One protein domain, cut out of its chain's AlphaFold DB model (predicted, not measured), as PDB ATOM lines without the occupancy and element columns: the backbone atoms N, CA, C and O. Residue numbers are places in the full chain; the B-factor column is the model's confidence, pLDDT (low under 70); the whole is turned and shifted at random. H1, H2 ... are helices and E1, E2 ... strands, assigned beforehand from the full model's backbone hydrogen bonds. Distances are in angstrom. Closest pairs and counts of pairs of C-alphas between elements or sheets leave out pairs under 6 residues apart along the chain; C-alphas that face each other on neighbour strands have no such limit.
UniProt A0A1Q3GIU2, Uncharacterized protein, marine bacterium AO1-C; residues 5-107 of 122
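AT A GLANCE: This is residues 5 to 107 of the 122 residues of an uncharacterized protein of marine bacterium AO1-C (UniProt A0A1Q3GIU2). A twisted four-stranded sheet has one face covered by three helices, and the longest of them, H1, sticks out as a long arm with its residues 5 to 24. H1 and H2 meet near their ends and make an L, with the last part of H1 over the E3 and E4 side of the sheet and H2 over E1; the short helix H3 stands on the same face. The printed part has 103 residues, with three named helices and four named strands in the order H1 H2 E1 E2 E3 E4 H3; the sheet's order is E1 E2 E3 E4, antiparallel throughout, and the class is mixed. The whole is loose, with a radius of gyration of the C-alphas of 17.8 A, and spans 68 by 32 by 22 A, the arm making the length.

HOW THE PARTS SIT: H1, residues 5 to 38, and H2, residues 40 to 54, are close but not clearly touching and about perpendicular at 86 degrees; their closest C-alphas, of Ile 36 and Phe 43, are 6.3 A apart. E1, residues 64 to 69, E2, residues 72 to 77, E3, residues 85 to 90, and E4, residues 93 to 98, form a meander, each strand the antiparallel neighbour of the one before. E1 and E2 are a hairpin, with N 67 and O 74 within hydrogen-bond range at 2.8 A. E2 and E3 are a hairpin, with N 75 and O 87 at 2.8 A, and E3 and E4 another, with N 88 and O 95 at 2.8 A. H1, H2 and H3, residues 99 to 105, are on the same face of this strongly twisted sheet, which gives two layers, helices over a sheet. H2 runs along the strands, at 25 degrees to E1 on the local plane, and the closest C-alphas of the two, of Val 47 and Arg 67, are 6.2 A apart. H1 has a height over the sheet of 10.5 A, and its C-alpha 29 is 7.1 A from that of Leu 95 in E4, their closest pair. H3 stands up from the sheet at 58 degrees. H1 and H3 only just touch, with 3 pairs of C-alphas within 8 A, made by residues 33 to 37 of H1 alone; the closest are those of Gln 37 and Leu 105, 5.9 A. Every O i to N i+4 pair is within hydrogen-bond range in H3, against 25 of 30 in H1 and 9 of 11 in H2.

IN THESE COORDINATES: H1 begins at C-alpha 5 (279.235, 239.846, 200.488) and is 50.6 A long; H2 is 20.2 A. E1 is 16.2 A, E2 15.8 A, E3 16.1 A and E4 16.8 A. H3, 9.9 A, ends at C-alpha 105 (235.870, 262.321, 192.723).

THE WHOLE: The C-alphas of Arg 5 and Arg 58, the two farthest apart, are 68.1 A apart. Without residues 5 to 24, which stand free, the body spans 39 by 24 by 22 A. The printed part has no cut and no long link. The mean pLDDT of the printed part is 78.4, and it is under 70 in residues 5 to 25, 54 to 61 and 79 to 81.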
ATOM      1  N   ARG A   5     279.758 238.655 199.785       48.31
ATOM      2  CA  ARG A   5     279.235 239.846 200.488       48.31
ATOM      3  C   ARG A   5     278.892 241.023 199.568       48.31
ATOM      4  O   ARG A   5     278.071 241.849 199.946       48.31
ATOM      5  N   ARG A   6     279.481 241.109 198.367       48.47
ATOM      6  CA  ARG A   6     279.236 242.230 197.435       48.47
ATOM      7  C   ARG A   6     277.927 242.102 196.647       48.47
ATOM      8  O   ARG A   6     277.310 243.121 196.368       48.47
ATOM      9  N   LEU A   7     277.472 240.880 196.360       46.16
ATOM     10  CA  LEU A   7     276.234 240.631 195.602       46.16
ATOM     11  C   LEU A   7     274.956 240.928 196.410       46.16
ATOM     12  O   LEU A   7     273.965 241.387 195.846       46.16
ATOM     13  N   PHE A   8     274.982 240.743 197.734       48.03
ATOM     14  CA  PHE A   8     273.825 241.041 198.592       48.03
ATOM     15  C   PHE A   8     273.619 242.542 198.848       48.03
ATOM     16  O   PHE A   8     272.493 242.974 199.081       48.03
ATOM     17  N   LEU A   9     274.677 243.356 198.760       48.81
ATOM     18  CA  LEU A   9     274.583 244.811 198.939       48.81
ATOM     19  C   LEU A   9     273.950 245.513 197.727       48.81
ATOM     20  O   LEU A   9     273.235 246.498 197.895       48.81
ATOM     21  N   THR A  10     274.143 244.989 196.513       48.62
ATOM     22  CA  THR A  10     273.566 245.569 195.289       48.62
ATOM     23  C   THR A  10     272.087 245.230 195.093       48.62
ATOM     24  O   THR A  10     271.346 246.072 194.589       48.62
ATOM     25  N   LEU A  11     271.614 244.055 195.536       48.94
ATOM     26  CA  LEU A  11     270.180 243.719 195.477       48.94
ATOM     27  C   LEU A  11     269.336 244.480 196.513       48.94
ATOM     28  O   LEU A  11     268.187 244.810 196.227       48.94
ATOM     29  N   GLY A  12     269.899 244.805 197.683       46.56
ATOM     30  CA  GLY A  12     269.196 245.599 198.695       46.56
ATOM     31  C   GLY A  12     268.855 247.007 198.198       46.56
ATOM     32  O   GLY A  12     267.716 247.448 198.316       46.56
ATOM     33  N   LEU A  13     269.812 247.692 197.564       49.97
ATOM     34  CA  LEU A  13     269.642 249.066 197.070       49.97
ATOM     35  C   LEU A  13     268.591 249.197 195.950       49.97
ATOM     36  O   LEU A  13     267.815 250.149 195.964       49.97
ATOM     37  N   LEU A  14     268.506 248.238 195.024       49.12
ATOM     38  CA  LEU A  14     267.500 248.241 193.946       49.12
ATOM     39  C   LEU A  14     266.061 248.024 194.458       49.12
ATOM     40  O   LEU A  14     265.115 248.596 193.909       49.12
ATOM     41  N   GLY A  15     265.895 247.259 195.541       47.91
ATOM     42  CA  GLY A  15     264.601 247.083 196.202       47.91
ATOM     43  C   GLY A  15     264.108 248.379 196.849       47.91
ATOM     44  O   GLY A  15     262.993 248.818 196.586       47.91
ATOM     45  N   PHE A  16     264.946 249.066 197.630       50.97
ATOM     46  CA  PHE A  16     264.525 250.300 198.310       50.97
ATOM     47  C   PHE A  16     264.157 251.437 197.345       50.97
ATOM     48  O   PHE A  16     263.237 252.202 197.635       50.97
ATOM     49  N   ILE A  17     264.822 251.532 196.188       51.59
ATOM     50  CA  ILE A  17     264.520 252.571 195.191       51.59
ATOM     51  C   ILE A  17     263.132 252.346 194.579       51.59
ATOM     52  O   ILE A  17     262.356 253.296 194.460       51.59
ATOM     53  N   THR A  18     262.775 251.099 194.253       53.44
ATOM     54  CA  THR A  18     261.451 250.797 193.692       53.44
ATOM     55  C   THR A  18     260.348 251.086 194.712       53.44
ATOM     56  O   THR A  18     259.458 251.885 194.418       53.44
ATOM     57  N   PHE A  19     260.441 250.586 195.950       53.94
ATOM     58  CA  PHE A  19     259.425 250.860 196.983       53.94
ATOM     59  C   PHE A  19     259.260 252.353 197.302       53.94
ATOM     60  O   PHE A  19     258.130 252.822 197.458       53.94
ATOM     61  N   ALA A  20     260.353 253.120 197.344       56.88
ATOM     62  CA  ALA A  20     260.290 254.561 197.574       56.88
ATOM     63  C   ALA A  20     259.558 255.292 196.435       56.88
ATOM     64  O   ALA A  20     258.739 256.175 196.700       56.88
ATOM     65  N   THR A  21     259.788 254.903 195.176       57.69
ATOM     66  CA  THR A  21     259.086 255.503 194.028       57.69
ATOM     67  C   THR A  21     257.585 255.190 194.015       57.69
ATOM     68  O   THR A  21     256.795 256.110 193.792       57.69
ATOM     69  N   TYR A  22     257.180 253.958 194.354       57.62
ATOM     70  CA  TYR A  22     255.765 253.563 194.457       57.62
ATOM     71  C   TYR A  22     255.043 254.219 195.645       57.62
ATOM     72  O   TYR A  22     253.906 254.679 195.523       57.62
ATOM     73  N   ALA A  23     255.695 254.331 196.805       60.06
ATOM     74  CA  ALA A  23     255.116 255.034 197.951       60.06
ATOM     75  C   ALA A  23     254.908 256.530 197.643       60.06
ATOM     76  O   ALA A  23     253.893 257.125 198.016       60.06
ATOM     77  N   GLN A  24     255.844 257.136 196.907       60.91
ATOM     78  CA  GLN A  24     255.765 258.542 196.529       60.91
ATOM     79  C   GLN A  24     254.716 258.812 195.436       60.91
ATOM     80  O   GLN A  24     254.137 259.902 195.432       60.91
ATOM     81  N   SER A  25     254.459 257.867 194.521       67.06
ATOM     82  CA  SER A  25     253.353 257.976 193.555       67.06
ATOM     83  C   SER A  25     251.995 257.853 194.248       67.06
ATOM     84  O   SER A  25     251.128 258.692 194.013       67.06
ATOM     85  N   ASN A  26     251.847 256.911 195.186       77.19
ATOM     86  CA  ASN A  26     250.602 256.722 195.940       77.19
ATOM     87  C   ASN A  26     250.257 257.940 196.806       77.19
ATOM     88  O   ASN A  26     249.104 258.366 196.855       77.19
ATOM     89  N   HIS A  27     251.253 258.549 197.459       83.81
ATOM     90  CA  HIS A  27     251.030 259.768 198.237       83.81
ATOM     91  C   HIS A  27     250.620 260.954 197.350       83.81
ATOM     92  O   HIS A  27     249.747 261.739 197.725       83.81
ATOM     93  N   LEU A  28     251.235 261.100 196.170       85.44
ATOM     94  CA  LEU A  28     250.874 262.155 195.221       85.44
ATOM     95  C   LEU A  28     249.431 261.992 194.737       85.44
ATOM     96  O   LEU A  28     248.669 262.956 194.758       85.44
ATOM     97  N   GLU A  29     249.061 260.781 194.330       88.31
ATOM     98  CA  GLU A  29     247.712 260.464 193.874       88.31
ATOM     99  C   GLU A  29     246.673 260.716 194.970       88.31
ATOM    100  O   GLU A  29     245.682 261.408 194.730       88.31
ATOM    101  N   ALA A  30     246.919 260.241 196.194       89.00
ATOM    102  CA  ALA A  30     246.030 260.479 197.328       89.00
ATOM    103  C   ALA A  30     245.885 261.976 197.643       89.00
ATOM    104  O   ALA A  30     244.772 262.463 197.858       89.00
ATOM    105  N   SER A  31     246.993 262.726 197.621       89.56
ATOM    106  CA  SER A  31     246.979 264.176 197.832       89.56
ATOM    107  C   SER A  31     246.186 264.900 196.746       89.56
ATOM    108  O   SER A  31     245.414 265.801 197.063       89.56
ATOM    109  N   LEU A  32     246.347 264.512 195.478       90.94
ATOM    110  CA  LEU A  32     245.589 265.089 194.370       90.94
ATOM    111  C   LEU A  32     244.093 264.793 194.518       90.94
ATOM    112  O   LEU A  32     243.277 265.707 194.421       90.94
ATOM    113  N   LYS A  33     243.732 263.530 194.771       92.31
ATOM    114  CA  LYS A  33     242.337 263.114 194.974       92.31
ATOM    115  C   LYS A  33     241.690 263.913 196.103       92.31
ATOM    116  O   LYS A  33     240.594 264.443 195.924       92.31
ATOM    117  N   LYS A  34     242.408 264.082 197.217       92.38
ATOM    118  CA  LYS A  34     241.971 264.902 198.349       92.38
ATOM    119  C   LYS A  34     241.788 266.371 197.963       92.38
ATOM    120  O   LYS A  34     240.789 266.968 198.357       92.38
ATOM    121  N   GLU A  35     242.705 266.953 197.191       92.00
ATOM    122  CA  GLU A  35     242.607 268.346 196.727       92.00
ATOM    123  C   GLU A  35     241.365 268.553 195.842       92.00
ATOM    124  O   GLU A  35     240.602 269.501 196.043       92.00
ATOM    125  N   ILE A  36     241.124 267.633 194.901       91.81
ATOM    126  CA  ILE A  36     239.945 267.646 194.022       91.81
ATOM    127  C   ILE A  36     238.661 267.556 194.848       91.81
ATOM    128  O   ILE A  36     237.751 268.353 194.634       91.81
ATOM    129  N   GLN A  37     238.593 266.632 195.809       92.88
ATOM    130  CA  GLN A  37     237.420 266.455 196.671       92.88
ATOM    131  C   GLN A  37     237.179 267.667 197.578       92.88
ATOM    132  O   GLN A  37     236.055 268.151 197.681       92.88
ATOM    133  N   THR A  38     238.239 268.207 198.184       94.50
ATOM    134  CA  THR A  38     238.162 269.383 199.069       94.50
ATOM    135  C   THR A  38     237.591 270.594 198.331       94.50
ATOM    136  O   THR A  38     236.805 271.362 198.884       94.50
ATOM    137  N   TYR A  39     237.950 270.755 197.058       94.19
ATOM    138  CA  TYR A  39     237.539 271.883 196.224       94.19
ATOM    139  C   TYR A  39     236.645 271.448 195.057       94.19
ATOM    140  O   TYR A  39     236.690 272.050 193.976       94.19
ATOM    141  N   GLN A  40     235.794 270.445 195.292       93.25
ATOM    142  CA  GLN A  40     234.951 269.786 194.290       93.25
ATOM    143  C   GLN A  40     234.218 270.777 193.382       93.25
ATOM    144  O   GLN A  40     234.344 270.709 192.164       93.25
ATOM    145  N   LYS A  41     233.498 271.749 193.955       92.12
ATOM    146  CA  LYS A  41     232.713 272.728 193.181       92.12
ATOM    147  C   LYS A  41     233.580 273.539 192.211       92.12
ATOM    148  O   LYS A  41     233.212 273.718 191.052       92.12
ATOM    149  N   SER A  42     234.738 274.005 192.680       92.25
ATOM    150  CA  SER A  42     235.687 274.781 191.872       92.25
ATOM    151  C   SER A  42     236.301 273.920 190.771       92.25
ATOM    152  O   SER A  42     236.393 274.364 189.626       92.25
ATOM    153  N   PHE A  43     236.667 272.676 191.093       92.88
ATOM    154  CA  PHE A  43     237.202 271.731 190.118       92.88
ATOM    155  C   PHE A  43     236.174 271.420 189.028       92.88
ATOM    156  O   PHE A  43     236.472 271.541 187.841       92.88
ATOM    157  N   THR A  44     234.937 271.107 189.410       91.31
ATOM    158  CA  THR A  44     233.853 270.839 188.463       91.31
ATOM    159  C   THR A  44     233.632 272.010 187.513       91.31
ATOM    160  O   THR A  44     233.539 271.805 186.308       91.31
ATOM    161  N   GLN A  45     233.598 273.244 188.019       88.38
ATOM    162  CA  GLN A  45     233.362 274.421 187.183       88.38
ATOM    163  C   GLN A  45     234.551 274.740 186.261       88.38
ATOM    164  O   GLN A  45     234.365 274.870 185.053       88.38
ATOM    165  N   LYS A  46     235.767 274.841 186.814       89.56
ATOM    166  CA  LYS A  46     236.962 275.319 186.090       89.56
ATOM    167  C   LYS A  46     237.643 274.261 185.230       89.56
ATOM    168  O   LYS A  46     238.384 274.594 184.308       89.56
ATOM    169  N   VAL A  47     237.464 272.993 185.583       90.62
ATOM    170  CA  VAL A  47     238.079 271.870 184.878       90.62
ATOM    171  C   VAL A  47     237.003 271.157 184.087       90.62
ATOM    172  O   VAL A  47     236.983 271.302 182.874       90.62
ATOM    173  N   ILE A  48     236.067 270.458 184.734       88.25
ATOM    174  CA  ILE A  48     235.130 269.576 184.018       88.25
ATOM    175  C   ILE A  48     234.221 270.345 183.054       88.25
ATOM    176  O   ILE A  48     234.181 270.016 181.871       88.25
ATOM    177  N   PHE A  49     233.493 271.359 183.522       85.38
ATOM    178  CA  PHE A  49     232.538 272.094 182.689       85.38
ATOM    179  C   PHE A  49     233.215 272.961 181.646       85.38
ATOM    180  O   PHE A  49     232.779 272.959 180.497       85.38
ATOM    181  N   ASP A  50     234.290 273.656 182.012       80.75
ATOM    182  CA  ASP A  50     235.041 274.424 181.030       80.75
ATOM    183  C   ASP A  50     235.587 273.507 179.942       80.75
ATOM    184  O   ASP A  50     235.335 273.780 178.777       80.75
ATOM    185  N   ILE A  51     236.234 272.390 180.284       79.06
ATOM    186  CA  ILE A  51     236.711 271.407 179.303       79.06
ATOM    187  C   ILE A  51     235.543 270.870 178.459       79.06
ATOM    188  O   ILE A  51     235.626 270.875 177.232       79.06
ATOM    189  N   SER A  52     234.416 270.516 179.084       73.25
ATOM    190  CA  SER A  52     233.202 270.043 178.394       73.25
ATOM    191  C   SER A  52     232.621 271.077 177.421       73.25
ATOM    192  O   SER A  52     232.085 270.703 176.378       73.25
ATOM    193  N   ARG A  53     232.737 272.380 177.719       71.81
ATOM    194  CA  ARG A  53     232.292 273.468 176.831       71.81
ATOM    195  C   ARG A  53     233.078 273.478 175.517       71.81
ATOM    196  O   ARG A  53     232.502 273.759 174.469       71.81
ATOM    197  N   TYR A  54     234.367 273.142 175.557       63.81
ATOM    198  CA  TYR A  54     235.220 273.099 174.366       63.81
ATOM    199  C   TYR A  54     235.065 271.801 173.554       63.81
ATOM    200  O   TYR A  54     235.356 271.821 172.363       63.81
ATOM    201  N   PHE A  55     234.505 270.727 174.131       58.34
ATOM    202  CA  PHE A  55     234.169 269.495 173.391       58.34
ATOM    203  C   PHE A  55     233.072 269.665 172.335       58.34
ATOM    204  O   PHE A  55     232.969 268.844 171.430       58.34
ATOM    205  N   LYS A  56     232.251 270.716 172.435       57.44
ATOM    206  CA  LYS A  56     231.145 270.991 171.504       57.44
ATOM    207  C   LYS A  56     231.293 272.322 170.766       57.44
ATOM    208  O   LYS A  56     230.307 272.856 170.256       57.44
ATOM    209  N   PHE A  57     232.495 272.892 170.698       55.69
ATOM    210  CA  PHE A  57     232.669 274.143 169.970       55.69
ATOM    211  C   PHE A  57     232.647 273.877 168.457       55.69
ATOM    212  O   PHE A  57     233.546 273.244 167.910       55.69
ATOM    213  N   ARG A  58     231.605 274.371 167.772       59.09
ATOM    214  CA  ARG A  58     231.435 274.279 166.306       59.09
ATOM    215  C   ARG A  58     231.396 272.847 165.742       59.09
ATOM    216  O   ARG A  58     231.872 272.617 164.636       59.09
ATOM    217  N   GLY A  59     230.861 271.887 166.503       58.44
ATOM    218  CA  GLY A  59     230.713 270.496 166.050       58.44
ATOM    219  C   GLY A  59     232.027 269.717 165.911       58.44
ATOM    220  O   GLY A  59     232.024 268.630 165.346       58.44
ATOM    221  N   LYS A  60     233.148 270.255 166.414       62.41
ATOM    222  CA  LYS A  60     234.452 269.581 166.401       62.41
ATOM    223  C   LYS A  60     234.829 269.125 167.806       62.41
ATOM    224  O   LYS A  60     234.829 269.922 168.742       62.41
ATOM    225  N   VAL A  61     235.192 267.852 167.924       65.56
ATOM    226  CA  VAL A  61     235.788 267.273 169.132       65.56
ATOM    227  C   VAL A  61     237.261 267.677 169.161       65.56
ATOM    228  O   VAL A  61     238.005 267.385 168.224       65.56
ATOM    229  N   ILE A  62     237.683 268.392 170.204       74.19
ATOM    230  CA  ILE A  62     239.088 268.774 170.389       74.19
ATOM    231  C   ILE A  62     239.789 267.641 171.150       74.19
ATOM    232  O   ILE A  62     239.366 267.335 172.263       74.19
ATOM    233  N   PRO A  63     240.866 267.044 170.611       78.06
ATOM    234  CA  PRO A  63     241.491 265.864 171.215       78.06
ATOM    235  C   PRO A  63     242.189 266.160 172.549       78.06
ATOM    236  O   PRO A  63     242.343 265.266 173.375       78.06
ATOM    237  N   GLU A  64     242.610 267.406 172.786       87.06
ATOM    238  CA  GLU A  64     243.327 267.794 173.999       87.06
ATOM    239  C   GLU A  64     242.918 269.188 174.483       87.06
ATOM    240  O   GLU A  64     242.917 270.152 173.716       87.06
ATOM    241  N   ILE A  65     242.610 269.314 175.778       87.88
ATOM    242  CA  ILE A  65     242.345 270.609 176.418       87.88
ATOM    243  C   ILE A  65     243.049 270.680 177.771       87.88
ATOM    244  O   ILE A  65     242.838 269.837 178.643       87.88
ATOM    245  N   THR A  66     243.809 271.756 177.977       91.31
ATOM    246  CA  THR A  66     244.503 272.045 179.236       91.31
ATOM    247  C   THR A  66     243.823 273.155 180.038       91.31
ATOM    248  O   THR A  66     243.457 274.211 179.514       91.31
ATOM    249  N   ARG A  67     243.717 272.955 181.351       92.06
ATOM    250  CA  ARG A  67     243.308 273.941 182.354       92.06
ATOM    251  C   ARG A  67     244.284 273.947 183.523       92.06
ATOM    252  O   ARG A  67     245.062 273.019 183.708       92.06
ATOM    253  N   TYR A  68     244.225 275.005 184.319       92.44
ATOM    254  CA  TYR A  68     244.972 275.095 185.567       92.44
ATOM    255  C   TYR A  68     244.012 275.060 186.744       92.44
ATOM    256  O   TYR A  68     243.020 275.792 186.784       92.44
ATOM    257  N   PHE A  69     244.335 274.234 187.728       92.69
ATOM    258  CA  PHE A  69     243.587 274.119 188.964       92.69
ATOM    259  C   PHE A  69     244.552 274.195 190.138       92.69
ATOM    260  O   PHE A  69     245.336 273.283 190.359       92.69
ATOM    261  N   ARG A  70     244.518 275.311 190.877       91.12
ATOM    262  CA  ARG A  70     245.319 275.509 192.102       91.12
ATOM    263  C   ARG A  70     246.819 275.215 191.913       91.12
ATOM    264  O   ARG A  70     247.459 274.594 192.750       91.12
ATOM    265  N   GLY A  71     247.375 275.659 190.783       89.81
ATOM    266  CA  GLY A  71     248.785 275.442 190.431       89.81
ATOM    267  C   GLY A  71     249.093 274.074 189.811       89.81
ATOM    268  O   GLY A  71     250.245 273.806 189.487       89.81
ATOM    269  N   ILE A  72     248.085 273.225 189.613       91.88
ATOM    270  CA  ILE A  72     248.191 271.943 188.912       91.88
ATOM    271  C   ILE A  72     247.778 272.164 187.460       91.88
ATOM    272  O   ILE A  72     246.696 272.701 187.199       91.88
ATOM    273  N   LYS A  73     248.625 271.760 186.512       94.50
ATOM    274  CA  LYS A  73     248.262 271.738 185.092       94.50
ATOM    275  C   LYS A  73     247.479 270.454 184.836       94.50
ATOM    276  O   LYS A  73     247.977 269.365 185.104       94.50
ATOM    277  N   VAL A  74     246.251 270.595 184.359       94.19
ATOM    278  CA  VAL A  74     245.301 269.504 184.142       94.19
ATOM    279  C   VAL A  74     244.955 269.449 182.666       94.19
ATOM    280  O   VAL A  74     244.389 270.403 182.135       94.19
ATOM    281  N   THR A  75     245.257 268.345 182.004       93.12
ATOM    282  CA  THR A  75     244.990 268.163 180.579       93.12
ATOM    283  C   THR A  75     244.054 266.980 180.385       93.12
ATOM    284  O   THR A  75     244.407 265.871 180.768       93.12
ATOM    285  N   ARG A  76     242.876 267.182 179.783       90.19
ATOM    286  CA  ARG A  76     242.054 266.061 179.302       90.19
ATOM    287  C   ARG A  76     242.520 265.695 177.901       90.19
ATOM    288  O   ARG A  76     242.589 266.580 177.048       90.19
ATOM    289  N   LYS A  77     242.787 264.413 177.679       88.62
ATOM    290  CA  LYS A  77     243.122 263.841 176.377       88.62
ATOM    291  C   LYS A  77     242.062 262.825 175.979       88.62
ATOM    292  O   LYS A  77     241.631 262.015 176.799       88.62
ATOM    293  N   GLU A  78     241.647 262.886 174.724       80.69
ATOM    294  CA  GLU A  78     240.763 261.923 174.079       80.69
ATOM    295  C   GLU A  78     241.505 261.327 172.885       80.69
ATOM    296  O   GLU A  78     241.851 262.032 171.937       80.69
ATOM    297  N   ALA A  79     241.797 260.031 172.968       69.75
ATOM    298  CA  ALA A  79     242.358 259.267 171.866       69.75
ATOM    299  C   ALA A  79     241.222 258.520 171.159       69.75
ATOM    300  O   ALA A  79     240.304 258.012 171.803       69.75
ATOM    301  N   ASN A  80     241.269 258.465 169.826       68.44
ATOM    302  CA  ASN A  80     240.233 257.809 169.032       68.44
ATOM    303  C   ASN A  80     239.984 256.378 169.536       68.44
ATOM    304  O   ASN A  80     240.899 255.560 169.538       68.44
ATOM    305  N   ARG A  81     238.723 256.084 169.887       68.38
ATOM    306  CA  ARG A  81     238.218 254.786 170.387       68.38
ATOM    307  C   ARG A  81     238.641 254.392 171.809       68.38
ATOM    308  O   ARG A  81     238.217 253.332 172.264       68.38
ATOM    309  N   GLU A  82     239.384 255.227 172.529       75.88
ATOM    310  CA  GLU A  82     239.725 254.991 173.937       75.88
ATOM    311  C   GLU A  82     238.939 255.923 174.875       75.88
ATOM    312  O   GLU A  82     238.603 257.051 174.501       75.88
ATOM    313  N   PRO A  83     238.630 255.488 176.112       78.12
ATOM    314  CA  PRO A  83     238.086 256.381 177.123       78.12
ATOM    315  C   PRO A  83     239.046 257.544 177.378       78.12
ATOM    316  O   PRO A  83     240.246 257.346 177.571       78.12
ATOM    317  N   ALA A  84     238.514 258.762 177.429       86.06
ATOM    318  CA  ALA A  84     239.322 259.924 177.751       86.06
ATOM    319  C   ALA A  84     239.943 259.818 179.154       86.06
ATOM    320  O   ALA A  84     239.387 259.218 180.083       86.06
ATOM    321  N   TYR A  85     241.101 260.448 179.315       90.50
ATOM    322  CA  TYR A  85     241.837 260.485 180.572       90.50
ATOM    323  C   TYR A  85     242.327 261.898 180.874       90.50
ATOM    324  O   TYR A  85     242.412 262.764 180.001       90.50
ATOM    325  N   PHE A  86     242.637 262.130 182.142       92.50
ATOM    326  CA  PHE A  86     243.209 263.370 182.634       92.50
ATOM    327  C   PHE A  86     244.663 263.155 183.022       92.50
ATOM    328  O   PHE A  86     244.994 262.260 183.796       92.50
ATOM    329  N   GLU A  87     245.518 264.024 182.513       94.50
ATOM    330  CA  GLU A  87     246.903 264.183 182.911       94.50
ATOM    331  C   GLU A  87     247.004 265.337 183.914       94.50
ATOM    332  O   GLU A  87     246.577 266.460 183.638       94.50
ATOM    333  N   PHE A  88     247.583 265.066 185.078       93.88
ATOM    334  CA  PHE A  88     247.846 266.035 186.131       93.88
ATOM    335  C   PHE A  88     249.350 266.219 186.268       93.88
ATOM    336  O   PHE A  88     250.044 265.350 186.793       93.88
ATOM    337  N   LEU A  89     249.846 267.369 185.822       92.56
ATOM    338  CA  LEU A  89     251.227 267.778 186.018       92.56
ATOM    339  C   LEU A  89     251.305 268.695 187.241       92.56
ATOM    340  O   LEU A  89     250.803 269.826 187.240       92.56
ATOM    341  N   TYR A  90     251.957 268.194 188.287       84.69
ATOM    342  CA  TYR A  90     252.250 268.944 189.500       84.69
ATOM    343  C   TYR A  90     253.748 268.900 189.787       84.69
ATOM    344  O   TYR A  90     254.331 267.831 189.998       84.69
ATOM    345  N   LYS A  91     254.375 270.082 189.816       82.31
ATOM    346  CA  LYS A  91     255.838 270.226 189.858       82.31
ATOM    347  C   LYS A  91     256.452 269.450 188.678       82.31
ATOM    348  O   LYS A  91     256.162 269.788 187.539       82.31
ATOM    349  N   ASN A  92     257.207 268.383 188.944       83.38
ATOM    350  CA  ASN A  92     257.864 267.548 187.927       83.38
ATOM    351  C   ASN A  92     257.292 266.124 187.876       83.38
ATOM    352  O   ASN A  92     257.983 265.188 187.480       83.38
ATOM    353  N   LYS A  93     256.063 265.937 188.362       86.69
ATOM    354  CA  LYS A  93     255.404 264.634 188.389       86.69
ATOM    355  C   LYS A  93     254.110 264.687 187.608       86.69
ATOM    356  O   LYS A  93     253.313 265.607 187.791       86.69
ATOM    357  N   THR A  94     253.917 263.659 186.799       91.00
ATOM    358  CA  THR A  94     252.718 263.475 185.996       91.00
ATOM    359  C   THR A  94     251.938 262.293 186.539       91.00
ATOM    360  O   THR A  94     252.501 261.218 186.746       91.00
ATOM    361  N   LEU A  95     250.651 262.502 186.776       92.00
ATOM    362  CA  LEU A  95     249.708 261.453 187.132       92.00
ATOM    363  C   LEU A  95     248.631 261.371 186.056       92.00
ATOM    364  O   LEU A  95     248.119 262.398 185.618       92.00
ATOM    365  N   TYR A  96     248.262 260.156 185.673       91.94
ATOM    366  CA  TYR A  96     247.177 259.906 184.733       91.94
ATOM    367  C   TYR A  96     246.014 259.270 185.481       91.94
ATOM    368  O   TYR A  96     246.209 258.271 186.167       91.94
ATOM    369  N   LEU A  97     244.819 259.842 185.353       91.81
ATOM    370  CA  LEU A  97     243.591 259.259 185.890       91.81
ATOM    371  C   LEU A  97     242.551 259.120 184.773       91.81
ATOM    372  O   LEU A  97     242.351 260.075 184.016       91.81
ATOM    373  N   PRO A  98     241.844 257.984 184.676       90.81
ATOM    374  CA  PRO A  98     240.705 257.845 183.776       90.81
ATOM    375  C   PRO A  98     239.642 258.914 184.053       90.81
ATOM    376  O   PRO A  98     239.371 259.248 185.210       90.81
ATOM    377  N   GLU A  99     238.967 259.414 183.015       89.44
ATOM    378  CA  GLU A  99     237.906 260.413 183.195       89.44
ATOM    379  C   GLU A  99     236.802 259.923 184.144       89.44
ATOM    380  O   GLU A  99     236.336 260.683 184.991       89.44
ATOM    381  N   ALA A 100     236.419 258.648 184.058       88.94
ATOM    382  CA  ALA A 100     235.419 258.065 184.950       88.94
ATOM    383  C   ALA A 100     235.805 258.205 186.433       88.94
ATOM    384  O   ALA A 100     234.958 258.516 187.274       88.94
ATOM    385  N   GLU A 101     237.088 258.034 186.751       91.38
ATOM    386  CA  GLU A 101     237.595 258.177 188.110       91.38
ATOM    387  C   GLU A 101     237.568 259.636 188.563       91.38
ATOM    388  O   GLU A 101     237.047 259.939 189.638       91.38
ATOM    389  N   VAL A 102     238.036 260.559 187.720       91.25
ATOM    390  CA  VAL A 102     238.012 262.000 188.020       91.25
ATOM    391  C   VAL A 102     236.582 262.498 188.242       91.25
ATOM    392  O   VAL A 102     236.329 263.268 189.168       91.25
ATOM    393  N   ARG A 103     235.623 262.026 187.442       91.00
ATOM    394  CA  ARG A 103     234.202 262.373 187.586       91.00
ATOM    395  C   ARG A 103     233.612 261.835 188.885       91.00
ATOM    396  O   ARG A 103     232.912 262.578 189.573       91.00
ATOM    397  N   LYS A 104     233.975 260.611 189.283       92.12
ATOM    398  CA  LYS A 104     233.590 260.041 190.583       92.12
ATOM    399  C   LYS A 104     234.095 260.893 191.753       92.12
ATOM    400  O   LYS A 104     233.342 261.099 192.701       92.12
ATOM    401  N   LEU A 105     235.319 261.435 191.678       91.12
ATOM    402  CA  LEU A 105     235.870 262.321 192.723       91.12
ATOM    403  C   LEU A 105     235.036 263.587 192.934       91.12
ATOM    404  O   LEU A 105     235.049 264.142 194.029       91.12
ATOM    405  N   VAL A 106     234.312 264.028 191.905       90.75
ATOM    406  CA  VAL A 106     233.440 265.202 191.970       90.75
ATOM    407  C   VAL A 106     231.948 264.872 191.938       90.75
ATOM    408  O   VAL A 106     231.131 265.761 191.686       90.75
ATOM    409  N   GLY A 107     231.576 263.622 192.224       87.38
ATOM    410  CA  GLY A 107     230.177 263.196 192.320       87.38
ATOM    411  C   GLY A 107     229.412 263.222 190.994       87.38
ATOM    412  O   GLY A 107     228.188 263.305 190.996       87.38
TER     413      GLY A 107